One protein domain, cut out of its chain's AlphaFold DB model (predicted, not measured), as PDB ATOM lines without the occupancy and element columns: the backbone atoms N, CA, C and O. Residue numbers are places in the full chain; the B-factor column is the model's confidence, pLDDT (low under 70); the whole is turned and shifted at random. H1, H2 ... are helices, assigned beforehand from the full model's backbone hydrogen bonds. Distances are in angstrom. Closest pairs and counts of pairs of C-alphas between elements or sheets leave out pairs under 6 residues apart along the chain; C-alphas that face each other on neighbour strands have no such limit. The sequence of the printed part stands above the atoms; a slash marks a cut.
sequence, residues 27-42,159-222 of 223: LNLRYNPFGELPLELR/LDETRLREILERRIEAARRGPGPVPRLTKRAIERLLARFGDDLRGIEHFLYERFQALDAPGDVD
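What this domain is: This is residues 27 to 42 and 159 to 222 of the 223 residues of an uncharacterized protein of Planctomycetes bacterium (UniProt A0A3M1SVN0). Three helices make a loose U: H2 is set across the end where H1 and H3 begin, and H1 and H3 run away from it as the two limbs, near each other. At the other end of the limbs, long unnamed stretches fold back: the link between H1 and H2 loops out through Pro 179 and returns to H2, and the last residues run beside its returning part, where residues 184 to 185 pair with residues 220 to 221, parallel. The printed part has 80 residues, with three named helices in the order H1, H2, H3 and no named strand; its class is all helix, though only 39 of the 80 residues are in named elements, which is under half. The whole is compact, with a radius of gyration of the C-alphas of 12.0 A, and rounded, with spans of 32 by 28 by 21 A.

Where its parts are: The printed part begins at Leu 27, whose C-alpha is at (-0.542, -2.973, 12.922), and residues 27 to 42 hold no named element. After the cut, H1 covers residues 161 to 175 and is 21.2 A long from its first to its last C-alpha; C-alpha 161 is at (6.703, -11.438, 34.417). H2 covers residues 187 to 197 and is 15.4 A long. H3 covers residues 201 to 213 and is 18.1 A long, ending with C-alpha 213 at (6.616, 3.194, 16.199).

How they stand to each other: H1 touches H2 with residues 161 to 165 alone, and the closest C-alphas, those of Glu 161 and Ile 190, are 6.5 A apart. The lines of H1 and H2 are about perpendicular, at 75 degrees. H2 and H3 only just touch, with 3 pairs of C-alphas within 8 A, and H3 takes part with residues 203 to 204 alone. Their closest C-alphas are those of Phe 197 and Ile 204, 6.4 A apart. H2 and H3 run opposite ways at a steep tilt of 55 degrees. H1 and H3 are near each other, with no pair of C-alphas within 8 A but 7 pairs within 10 A. In H1, H2 and H3 every O i to N i+4 pair is within hydrogen-bond range.

The domain as a whole: The two C-alphas farthest apart are those of Pro 179 and Gly 198, at 33.2 A. Residues 43 to 158 are not printed, and C-alphas 42 and 159 are 17.6 A apart across this cut. The link from H1 to H2, with 11 residues, is long; the link from H2 to H3, with 3 residues, is tight. The C-alphas of residues 27 to 42 lie 6 to 19 A from the mean of all C-alphas. The mean pLDDT of the printed part is 90.0, and residue 39 is the one printed residue under 70.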
ATOM      1  N   LEU A  27      -0.682  -2.129  11.730       95.38
ATOM      2  CA  LEU A  27      -0.542  -2.973  12.922       95.38
ATOM      3  C   LEU A  27      -1.884  -3.468  13.484       95.38
ATOM      4  O   LEU A  27      -1.899  -4.130  14.518       95.38
ATOM      5  N   ASN A  28      -3.011  -3.133  12.842       95.94
ATOM      6  CA  ASN A  28      -4.366  -3.318  13.374       95.94
ATOM      7  C   ASN A  28      -4.587  -2.605  14.730       95.94
ATOM      8  O   ASN A  28      -5.328  -3.082  15.595       95.94
ATOM      9  N   LEU A  29      -3.971  -1.432  14.913       94.38
ATOM     10  CA  LEU A  29      -4.112  -0.608  16.114       94.38
ATOM     11  C   LEU A  29      -4.746   0.754  15.781       94.38
ATOM     12  O   LEU A  29      -4.634   1.273  14.669       94.38
ATOM     13  N   ARG A  30      -5.449   1.337  16.754       92.12
ATOM     14  CA  ARG A  30      -6.056   2.679  16.690       92.12
ATOM     15  C   ARG A  30      -5.040   3.774  17.024       92.12
ATOM     16  O   ARG A  30      -5.167   4.886  16.526       92.12
ATOM     17  N   TYR A  31      -4.066   3.459  17.875       91.62
ATOM     18  CA  TYR A  31      -3.008   4.343  18.373       91.62
ATOM     19  C   TYR A  31      -1.838   3.496  18.909       91.62
ATOM     20  O   TYR A  31      -1.974   2.279  19.042       91.62
ATOM     21  N   ASN A  32      -0.700   4.121  19.236       93.44
ATOM     22  CA  ASN A  32       0.416   3.427  19.886       93.44
ATOM     23  C   ASN A  32       0.033   3.052  21.336       93.44
ATOM     24  O   ASN A  32      -0.193   3.960  22.144       93.44
ATOM     25  N   PRO A  33      -0.014   1.760  21.706       91.25
ATOM     26  CA  PRO A  33      -0.486   1.315  23.018       91.25
ATOM     27  C   PRO A  33       0.374   1.822  24.180       91.25
ATOM     28  O   PRO A  33      -0.112   1.880  25.312       91.25
ATOM     29  N   PHE A  34       1.619   2.226  23.922       92.19
ATOM     30  CA  PHE A  34       2.568   2.699  24.934       92.19
ATOM     31  C   PHE A  34       2.741   4.222  24.964       92.19
ATOM     32  O   PHE A  34       3.573   4.733  25.704       92.19
ATOM     33  N   GLY A  35       1.919   4.958  24.206       87.38
ATOM     34  CA  GLY A  35       1.832   6.414  24.318       87.38
ATOM     35  C   GLY A  35       1.161   6.878  25.616       87.38
ATOM     36  O   GLY A  35       0.771   6.075  26.475       87.38
ATOM     37  N   GLU A  36       0.989   8.194  25.760       81.12
ATOM     38  CA  GLU A  36       0.213   8.742  26.871       81.12
ATOM     39  C   GLU A  36      -1.248   8.296  26.785       81.12
ATOM     40  O   GLU A  36      -1.966   8.598  25.833       81.12
ATOM     41  N   LEU A  37      -1.700   7.571  27.810       74.50
ATOM     42  CA  LEU A  37      -3.091   7.152  27.908       74.50
ATOM     43  C   LEU A  37      -3.966   8.328  28.368       74.50
ATOM     44  O   LEU A  37      -3.629   8.945  29.395       74.50
ATOM     45  N   PRO A  38      -5.108   8.580  27.694       70.56
ATOM     46  CA  PRO A  38      -6.164   9.447  28.203       70.56
ATOM     47  C   PRO A  38      -6.545   9.057  29.632       70.56
ATOM     48  O   PRO A  38      -6.556   7.870  29.979       70.56
ATOM     49  N   LEU A  39      -6.839  10.047  30.477       67.88
ATOM     50  CA  LEU A  39      -7.134   9.815  31.896       67.88
ATOM     51  C   LEU A  39      -8.318   8.859  32.091       67.88
ATOM     52  O   LEU A  39      -8.318   8.098  33.056       67.88
ATOM     53  N   GLU A  40      -9.278   8.860  31.167       70.81
ATOM     54  CA  GLU A  40     -10.475   8.019  31.203       70.81
ATOM     55  C   GLU A  40     -10.166   6.534  30.961       70.81
ATOM     56  O   GLU A  40     -10.883   5.672  31.463       70.81
ATOM     57  N   LEU A  41      -9.090   6.220  30.227       70.12
ATOM     58  CA  LEU A  41      -8.693   4.843  29.898       70.12
ATOM     59  C   LEU A  41      -7.732   4.231  30.926       70.12
ATOM     60  O   LEU A  41      -7.560   3.016  30.979       70.12
ATOM     61  N   ARG A  42      -7.095   5.047  31.772       75.38
ATOM     62  CA  ARG A  42      -6.133   4.553  32.773       75.38
ATOM     63  C   ARG A  42      -6.739   3.594  33.809       75.38
ATOM     64  O   ARG A  42      -6.054   2.629  34.142       75.38
ATOM     65  N   LEU A 159       6.509  -5.952  40.433       77.94
ATOM     66  CA  LEU A 159       6.406  -6.151  38.986       77.94
ATOM     67  C   LEU A 159       7.147  -7.442  38.617       77.94
ATOM     68  O   LEU A 159       8.373  -7.470  38.582       77.94
ATOM     69  N   ASP A 160       6.394  -8.512  38.382       85.94
ATOM     70  CA  ASP A 160       6.909  -9.785  37.880       85.94
ATOM     71  C   ASP A 160       6.529  -9.991  36.405       85.94
ATOM     72  O   ASP A 160       5.864  -9.155  35.787       85.94
ATOM     73  N   GLU A 161       6.977 -11.106  35.820       88.75
ATOM     74  CA  GLU A 161       6.703 -11.438  34.417       88.75
ATOM     75  C   GLU A 161       5.201 -11.489  34.129       88.75
ATOM     76  O   GLU A 161       4.744 -10.911  33.144       88.75
ATOM     77  N   THR A 162       4.433 -12.142  35.000       89.12
ATOM     78  CA  THR A 162       2.987 -12.320  34.841       89.12
ATOM     79  C   THR A 162       2.273 -10.976  34.827       89.12
ATOM     80  O   THR A 162       1.478 -10.695  33.930       89.12
ATOM     81  N   ARG A 163       2.586 -10.109  35.791       85.94
ATOM     82  CA  ARG A 163       1.951  -8.804  35.925       85.94
ATOM     83  C   ARG A 163       2.375  -7.854  34.817       85.94
ATOM     84  O   ARG A 163       1.533  -7.125  34.297       85.94
ATOM     85  N   LEU A 164       3.655  -7.857  34.441       89.44
ATOM     86  CA  LEU A 164       4.123  -7.053  33.318       89.44
ATOM     87  C   LEU A 164       3.436  -7.500  32.026       89.44
ATOM     88  O   LEU A 164       2.881  -6.660  31.325       89.44
ATOM     89  N   ARG A 165       3.399  -8.808  31.750       92.31
ATOM     90  CA  ARG A 165       2.680  -9.375  30.604       92.31
ATOM     91  C   ARG A 165       1.246  -8.870  30.544       92.31
ATOM     92  O   ARG A 165       0.841  -8.325  29.524       92.31
ATOM     93  N   GLU A 166       0.514  -9.002  31.643       90.69
ATOM     94  CA  GLU A 166      -0.887  -8.604  31.709       90.69
ATOM     95  C   GLU A 166      -1.079  -7.106  31.429       90.69
ATOM     96  O   GLU A 166      -1.975  -6.730  30.671       90.69
ATOM     97  N   ILE A 167      -0.219  -6.241  31.982       88.94
ATOM     98  CA  ILE A 167      -0.259  -4.795  31.710       88.94
ATOM     99  C   ILE A 167      -0.048  -4.530  30.216       88.94
ATOM    100  O   ILE A 167      -0.822  -3.790  29.605       88.94
ATOM    101  N   LEU A 168       0.992  -5.117  29.620       92.38
ATOM    102  CA  LEU A 168       1.361  -4.844  28.231       92.38
ATOM    103  C   LEU A 168       0.317  -5.403  27.252       92.38
ATOM    104  O   LEU A 168      -0.086  -4.702  26.324       92.38
ATOM    105  N   GLU A 169      -0.183  -6.617  27.489       93.00
ATOM    106  CA  GLU A 169      -1.224  -7.247  26.670       93.00
ATOM    107  C   GLU A 169      -2.544  -6.469  26.737       93.00
ATOM    108  O   GLU A 169      -3.129  -6.185  25.691       93.00
ATOM    109  N   ARG A 170      -2.982  -6.026  27.926       91.25
ATOM    110  CA  ARG A 170      -4.181  -5.177  28.058       91.25
ATOM    111  C   ARG A 170      -4.047  -3.866  27.288       91.25
ATOM    112  O   ARG A 170      -5.015  -3.425  26.672       91.25
ATOM    113  N   ARG A 171      -2.864  -3.242  27.304       92.00
ATOM    114  CA  ARG A 171      -2.611  -1.999  26.554       92.00
ATOM    115  C   ARG A 171      -2.675  -2.225  25.044       92.00
ATOM    116  O   ARG A 171      -3.318  -1.441  24.351       92.00
ATOM    117  N   ILE A 172      -2.054  -3.294  24.544       93.69
ATOM    118  CA  ILE A 172      -2.115  -3.670  23.123       93.69
ATOM    119  C   ILE A 172      -3.565  -3.950  22.712       93.69
ATOM    120  O   ILE A 172      -4.031  -3.441  21.694       93.69
ATOM    121  N   GLU A 173      -4.299  -4.709  23.524       93.69
ATOM    122  CA  GLU A 173      -5.679  -5.084  23.232       93.69
ATOM    123  C   GLU A 173      -6.624  -3.875  23.251       93.69
ATOM    124  O   GLU A 173      -7.444  -3.717  22.351       93.69
ATOM    125  N   ALA A 174      -6.469  -2.950  24.198       90.25
ATOM    126  CA  ALA A 174      -7.255  -1.715  24.218       90.25
ATOM    127  C   ALA A 174      -6.967  -0.785  23.028       90.25
ATOM    128  O   ALA A 174      -7.813   0.040  22.660       90.25
ATOM    129  N   ALA A 175      -5.792  -0.918  22.412       92.38
ATOM    130  CA  ALA A 175      -5.451  -0.226  21.180       92.38
ATOM    131  C   ALA A 175      -5.955  -0.955  19.925       92.38
ATOM    132  O   ALA A 175      -5.931  -0.357  18.850       92.38
ATOM    133  N   ARG A 176      -6.443  -2.201  20.011       94.56
ATOM    134  CA  ARG A 176      -6.901  -2.982  18.852       94.56
ATOM    135  C   ARG A 176      -7.975  -2.244  18.057       94.56
ATOM    136  O   ARG A 176      -8.984  -1.770  18.583       94.56
ATOM    137  N   ARG A 177      -7.794  -2.191  16.736       93.81
ATOM    138  CA  ARG A 177      -8.762  -1.582  15.818       93.81
ATOM    139  C   ARG A 177      -9.936  -2.509  15.528       93.81
ATOM    140  O   ARG A 177     -11.074  -2.076  15.702       93.81
ATOM    141  N   GLY A 178      -9.665  -3.747  15.127       93.19
ATOM    142  CA  GLY A 178     -10.689  -4.738  14.812       93.19
ATOM    143  C   GLY A 178     -10.187  -6.184  14.893       93.19
ATOM    144  O   GLY A 178      -9.098  -6.443  15.422       93.19
ATOM    145  N   PRO A 179     -10.978  -7.143  14.383       93.94
ATOM    146  CA  PRO A 179     -10.561  -8.537  14.280       93.94
ATOM    147  C   PRO A 179      -9.267  -8.666  13.466       93.94
ATOM    148  O   PRO A 179      -9.090  -7.962  12.476       93.94
ATOM    149  N   GLY A 180      -8.364  -9.557  13.879       93.75
ATOM    150  CA  GLY A 180      -7.104  -9.811  13.171       93.75
ATOM    151  C   GLY A 180      -5.881  -9.879  14.088       93.75
ATOM    152  O   GLY A 180      -6.009  -9.794  15.311       93.75
ATOM    153  N   PRO A 181      -4.677 -10.061  13.530       95.56
ATOM    154  CA  PRO A 181      -3.448 -10.032  14.312       95.56
ATOM    155  C   PRO A 181      -3.165  -8.619  14.842       95.56
ATOM    156  O   PRO A 181      -3.599  -7.633  14.257       95.56
ATOM    157  N   VAL A 182      -2.447  -8.543  15.957       96.88
ATOM    158  CA  VAL A 182      -1.835  -7.332  16.533       96.88
ATOM    159  C   VAL A 182      -0.410  -7.710  16.951       96.88
ATOM    160  O   VAL A 182      -0.170  -8.908  17.146       96.88
ATOM    161  N   PRO A 183       0.528  -6.758  17.092       95.94
ATOM    162  CA  PRO A 183       1.853  -7.056  17.623       95.94
ATOM    163  C   PRO A 183       1.782  -7.738  18.994       95.94
ATOM    164  O   PRO A 183       0.907  -7.420  19.802       95.94
ATOM    165  N   ARG A 184       2.689  -8.678  19.265       94.56
ATOM    166  CA  ARG A 184       2.713  -9.459  20.512       94.56
ATOM    167  C   ARG A 184       4.093  -9.422  21.139       94.56
ATOM    168  O   ARG A 184       5.097  -9.463  20.443       94.56
ATOM    169  N   LEU A 185       4.150  -9.381  22.464       93.56
ATOM    170  CA  LEU A 185       5.406  -9.506  23.197       93.56
ATOM    171  C   LEU A 185       5.602 -10.960  23.612       93.56
ATOM    172  O   LEU A 185       4.791 -11.537  24.340       93.56
ATOM    173  N   THR A 186       6.694 -11.558  23.146       93.75
ATOM    174  CA  THR A 186       7.042 -12.929  23.524       93.75
ATOM    175  C   THR A 186       7.460 -12.988  24.990       93.75
ATOM    176  O   THR A 186       7.876 -11.992  25.585       93.75
ATOM    177  N   LYS A 187       7.408 -14.184  25.588       92.56
ATOM    178  CA  LYS A 187       7.946 -14.409  26.938       92.56
ATOM    179  C   LYS A 187       9.386 -13.910  27.076       92.56
ATOM    180  O   LYS A 187       9.686 -13.151  27.989       92.56
ATOM    181  N   ARG A 188      10.234 -14.256  26.108       93.62
ATOM    182  CA  ARG A 188      11.633 -13.833  26.078       93.62
ATOM    183  C   ARG A 188      11.777 -12.311  26.017       93.62
ATOM    184  O   ARG A 188      12.658 -11.762  26.668       93.62
ATOM    185  N   ALA A 189      10.924 -11.620  25.258       94.00
ATOM    186  CA  ALA A 189      10.925 -10.161  25.230       94.00
ATOM    187  C   ALA A 189      10.582  -9.574  26.611       94.00
ATOM    188  O   ALA A 189      11.283  -8.688  27.086       94.00
ATOM    189  N   ILE A 190       9.571 -10.111  27.297       94.38
ATOM    190  CA  ILE A 190       9.169  -9.655  28.638       94.38
ATOM    191  C   ILE A 190      10.280  -9.898  29.667       94.38
ATOM    192  O   ILE A 190      10.609  -8.995  30.434       94.38
ATOM    193  N   GLU A 191      10.918 -11.070  29.640       93.62
ATOM    194  CA  GLU A 191      12.081 -11.376  30.484       93.62
ATOM    195  C   GLU A 191      13.229 -10.381  30.246       93.62
ATOM    196  O   GLU A 191      13.824  -9.881  31.201       93.62
ATOM    197  N   ARG A 192      13.513 -10.028  28.982       94.62
ATOM    198  CA  ARG A 192      14.538  -9.025  28.641       94.62
ATOM    199  C   ARG A 192      14.170  -7.622  29.124       94.62
ATOM    200  O   ARG A 192      15.053  -6.905  29.591       94.62
ATOM    201  N   LEU A 193      12.896  -7.235  29.057       94.81
ATOM    202  CA  LEU A 193      12.425  -5.958  29.606       94.81
ATOM    203  C   LEU A 193      12.643  -5.897  31.118       94.81
ATOM    204  O   LEU A 193      13.207  -4.920  31.601       94.81
ATOM    205  N   LEU A 194      12.266  -6.949  31.849       91.94
ATOM    206  CA  LEU A 194      12.481  -7.020  33.296       91.94
ATOM    207  C   LEU A 194      13.967  -7.015  33.655       91.94
ATOM    208  O   LEU A 194      14.371  -6.287  34.555       91.94
ATOM    209  N   ALA A 195      14.795  -7.768  32.931       91.88
ATOM    210  CA  ALA A 195      16.237  -7.781  33.161       91.88
ATOM    211  C   ALA A 195      16.879  -6.404  32.922       91.88
ATOM    212  O   ALA A 195      17.827  -6.034  33.613       91.88
ATOM    213  N   ARG A 196      16.367  -5.640  31.949       94.12
ATOM    214  CA  ARG A 196      16.910  -4.330  31.573       94.12
ATOM    215  C   ARG A 196      16.413  -3.185  32.455       94.12
ATOM    216  O   ARG A 196      17.203  -2.310  32.796       94.12
ATOM    217  N   PHE A 197      15.119  -3.150  32.758       89.44
ATOM    218  CA  PHE A 197      14.461  -2.007  33.399       89.44
ATOM    219  C   PHE A 197      14.020  -2.289  34.841       89.44
ATOM    220  O   PHE A 197      13.666  -1.360  35.565       89.44
ATOM    221  N   GLY A 198      14.041  -3.550  35.282       87.62
ATOM    222  CA  GLY A 198      13.547  -3.942  36.598       87.62
ATOM    223  C   GLY A 198      12.072  -3.582  36.766       87.62
ATOM    224  O   GLY A 198      11.221  -4.038  36.005       87.62
ATOM    225  N   ASP A 199      11.782  -2.744  37.763       83.06
ATOM    226  CA  ASP A 199      10.433  -2.269  38.086       83.06
ATOM    227  C   ASP A 199      10.072  -0.903  37.469       83.06
ATOM    228  O   ASP A 199       9.005  -0.347  37.761       83.06
ATOM    229  N   ASP A 200      10.935  -0.350  36.606       84.31
ATOM    230  CA  ASP A 200      10.679   0.904  35.896       84.31
ATOM    231  C   ASP A 200       9.717   0.698  34.717       84.31
ATOM    232  O   ASP A 200      10.097   0.648  33.544       84.31
ATOM    233  N   LEU A 201       8.425   0.614  35.044       85.00
ATOM    234  CA  LEU A 201       7.354   0.492  34.059       85.00
ATOM    235  C   LEU A 201       7.358   1.649  33.046       85.00
ATOM    236  O   LEU A 201       7.073   1.428  31.873       85.00
ATOM    237  N   ARG A 202       7.717   2.874  33.454       83.81
ATOM    238  CA  ARG A 202       7.743   4.024  32.538       83.81
ATOM    239  C   ARG A 202       8.891   3.914  31.536       83.81
ATOM    240  O   ARG A 202       8.695   4.245  30.368       83.81
ATOM    241  N   GLY A 203      10.054   3.435  31.974       87.31
ATOM    242  CA  GLY A 203      11.170   3.102  31.092       87.31
ATOM    243  C   GLY A 203      10.795   2.027  30.069       87.31
ATOM    244  O   GLY A 203      11.043   2.205  28.875       87.31
ATOM    245  N   ILE A 204      10.113   0.965  30.515       91.25
ATOM    246  CA  ILE A 204       9.593  -0.099  29.638       91.25
ATOM    247  C   ILE A 204       8.606   0.465  28.610       91.25
ATOM    248  O   ILE A 204       8.742   0.199  27.419       91.25
ATOM    249  N   GLU A 205       7.629   1.259  29.049       91.44
ATOM    250  CA  GLU A 205       6.624   1.868  28.171       91.44
ATOM    251  C   GLU A 205       7.262   2.784  27.127       91.44
ATOM    252  O   GLU A 205       6.943   2.676  25.948       91.44
ATOM    253  N   HIS A 206       8.204   3.639  27.528       91.06
ATOM    254  CA  HIS A 206       8.902   4.515  26.591       91.06
ATOM    255  C   HIS A 206       9.715   3.718  25.565       91.06
ATOM    256  O   HIS A 206       9.648   3.992  24.370       91.06
ATOM    257  N   PHE A 207      10.431   2.684  26.006       94.38
ATOM    258  CA  PHE A 207      11.159   1.809  25.094       94.38
ATOM    259  C   PHE A 207      10.224   1.104  24.101       94.38
ATOM    260  O   PHE A 207      10.508   1.049  22.906       94.38
ATOM    261  N   LEU A 208       9.089   0.588  24.577       95.38
ATOM    262  CA  LEU A 208       8.107  -0.081  23.728       95.38
ATOM    263  C   LEU A 208       7.373   0.880  22.795       95.38
ATOM    264  O   LEU A 208       7.016   0.475  21.692       95.38
ATOM    265  N   TYR A 209       7.180   2.138  23.196       94.50
ATOM    266  CA  TYR A 209       6.638   3.178  22.328       94.50
ATOM    267  C   TYR A 209       7.484   3.311  21.060       94.50
ATOM    268  O   TYR A 209       6.941   3.168  19.964       94.50
ATOM    269  N   GLU A 210       8.801   3.471  21.213       93.69
ATOM    270  CA  GLU A 210       9.746   3.563  20.092       93.69
ATOM    271  C   GLU A 210       9.751   2.281  19.247       93.69
ATOM    272  O   GLU A 210       9.739   2.331  18.018       93.69
ATOM    273  N   ARG A 211       9.705   1.105  19.891       94.62
ATOM    274  CA  ARG A 211       9.648  -0.178  19.172       94.62
ATOM    275  C   ARG A 211       8.389  -0.310  18.328       94.62
ATOM    276  O   ARG A 211       8.495  -0.683  17.167       94.62
ATOM    277  N   PHE A 212       7.224   0.018  18.880       94.12
ATOM    278  CA  PHE A 212       5.951  -0.047  18.160       94.12
ATOM    279  C   PHE A 212       5.852   1.010  17.058       94.12
ATOM    280  O   PHE A 212       5.189   0.770  16.051       94.12
ATOM    281  N   GLN A 213       6.526   2.152  17.221       92.38
ATOM    282  CA  GLN A 213       6.616   3.194  16.199       92.38
ATOM    283  C   GLN A 213       7.357   2.715  14.942       92.38
ATOM    284  O   GLN A 213       7.043   3.170  13.845       92.38
ATOM    285  N   ALA A 214       8.315   1.799  15.104       92.62
ATOM    286  CA  ALA A 214       9.167   1.283  14.034       92.62
ATOM    287  C   ALA A 214       8.677  -0.040  13.408       92.62
ATOM    288  O   ALA A 214       9.386  -0.614  12.587       92.62
ATOM    289  N   LEU A 215       7.512  -0.567  13.808       93.88
ATOM    290  CA  LEU A 215       6.980  -1.809  13.238       93.88
ATOM    291  C   LEU A 215       6.292  -1.557  11.895       93.88
ATOM    292  O   LEU A 215       5.394  -0.719  11.801       93.88
ATOM    293  N   ASP A 216       6.622  -2.384  10.904       92.25
ATOM    294  CA  ASP A 216       5.997  -2.358   9.574       92.25
ATOM    295  C   ASP A 216       4.829  -3.345   9.427       92.25
ATOM    296  O   ASP A 216       4.020  -3.233   8.505       92.25
ATOM    297  N   ALA A 217       4.705  -4.317  10.336       92.56
ATOM    298  CA  ALA A 217       3.640  -5.316  10.316       92.56
ATOM    299  C   ALA A 217       3.348  -5.872  11.723       92.56
ATOM    300  O   ALA A 217       4.207  -5.802  12.609       92.56
ATOM    301  N   PRO A 218       2.157  -6.459  11.954       93.12
ATOM    302  CA  PRO A 218       1.886  -7.218  13.165       93.12
ATOM    303  C   PRO A 218       2.818  -8.431  13.244       93.12
ATOM    304  O   PRO A 218       2.969  -9.169  12.272       93.12
ATOM    305  N   GLY A 219       3.396  -8.673  14.416       91.88
ATOM    306  CA  GLY A 219       4.288  -9.801  14.646       91.88
ATOM    307  C   GLY A 219       4.817  -9.828  16.072       91.88
ATOM    308  O   GLY A 219       4.378  -9.051  16.928       91.88
ATOM    309  N   ASP A 220       5.759 -10.730  16.317       92.25
ATOM    310  CA  ASP A 220       6.468 -10.788  17.587       92.25
ATOM    311  C   ASP A 220       7.406  -9.583  17.713       92.25
ATOM    312  O   ASP A 220       8.198  -9.283  16.822       92.25
ATOM    313  N   VAL A 221       7.293  -8.878  18.835       88.62
ATOM    314  CA  VAL A 221       8.110  -7.713  19.159       88.62
ATOM    315  C   VAL A 221       9.237  -8.161  20.072       88.62
ATOM    316  O   VAL A 221       9.008  -8.612  21.197       88.62
ATOM    317  N   ASP A 222      10.466  -8.017  19.590       82.50
ATOM    318  CA  ASP A 222      11.657  -8.251  20.389       82.50
ATOM    319  C   ASP A 222      12.016  -7.016  21.226       82.50
ATOM    320  O   ASP A 222      12.128  -5.898  20.717       82.50
TER     321      ASP A 222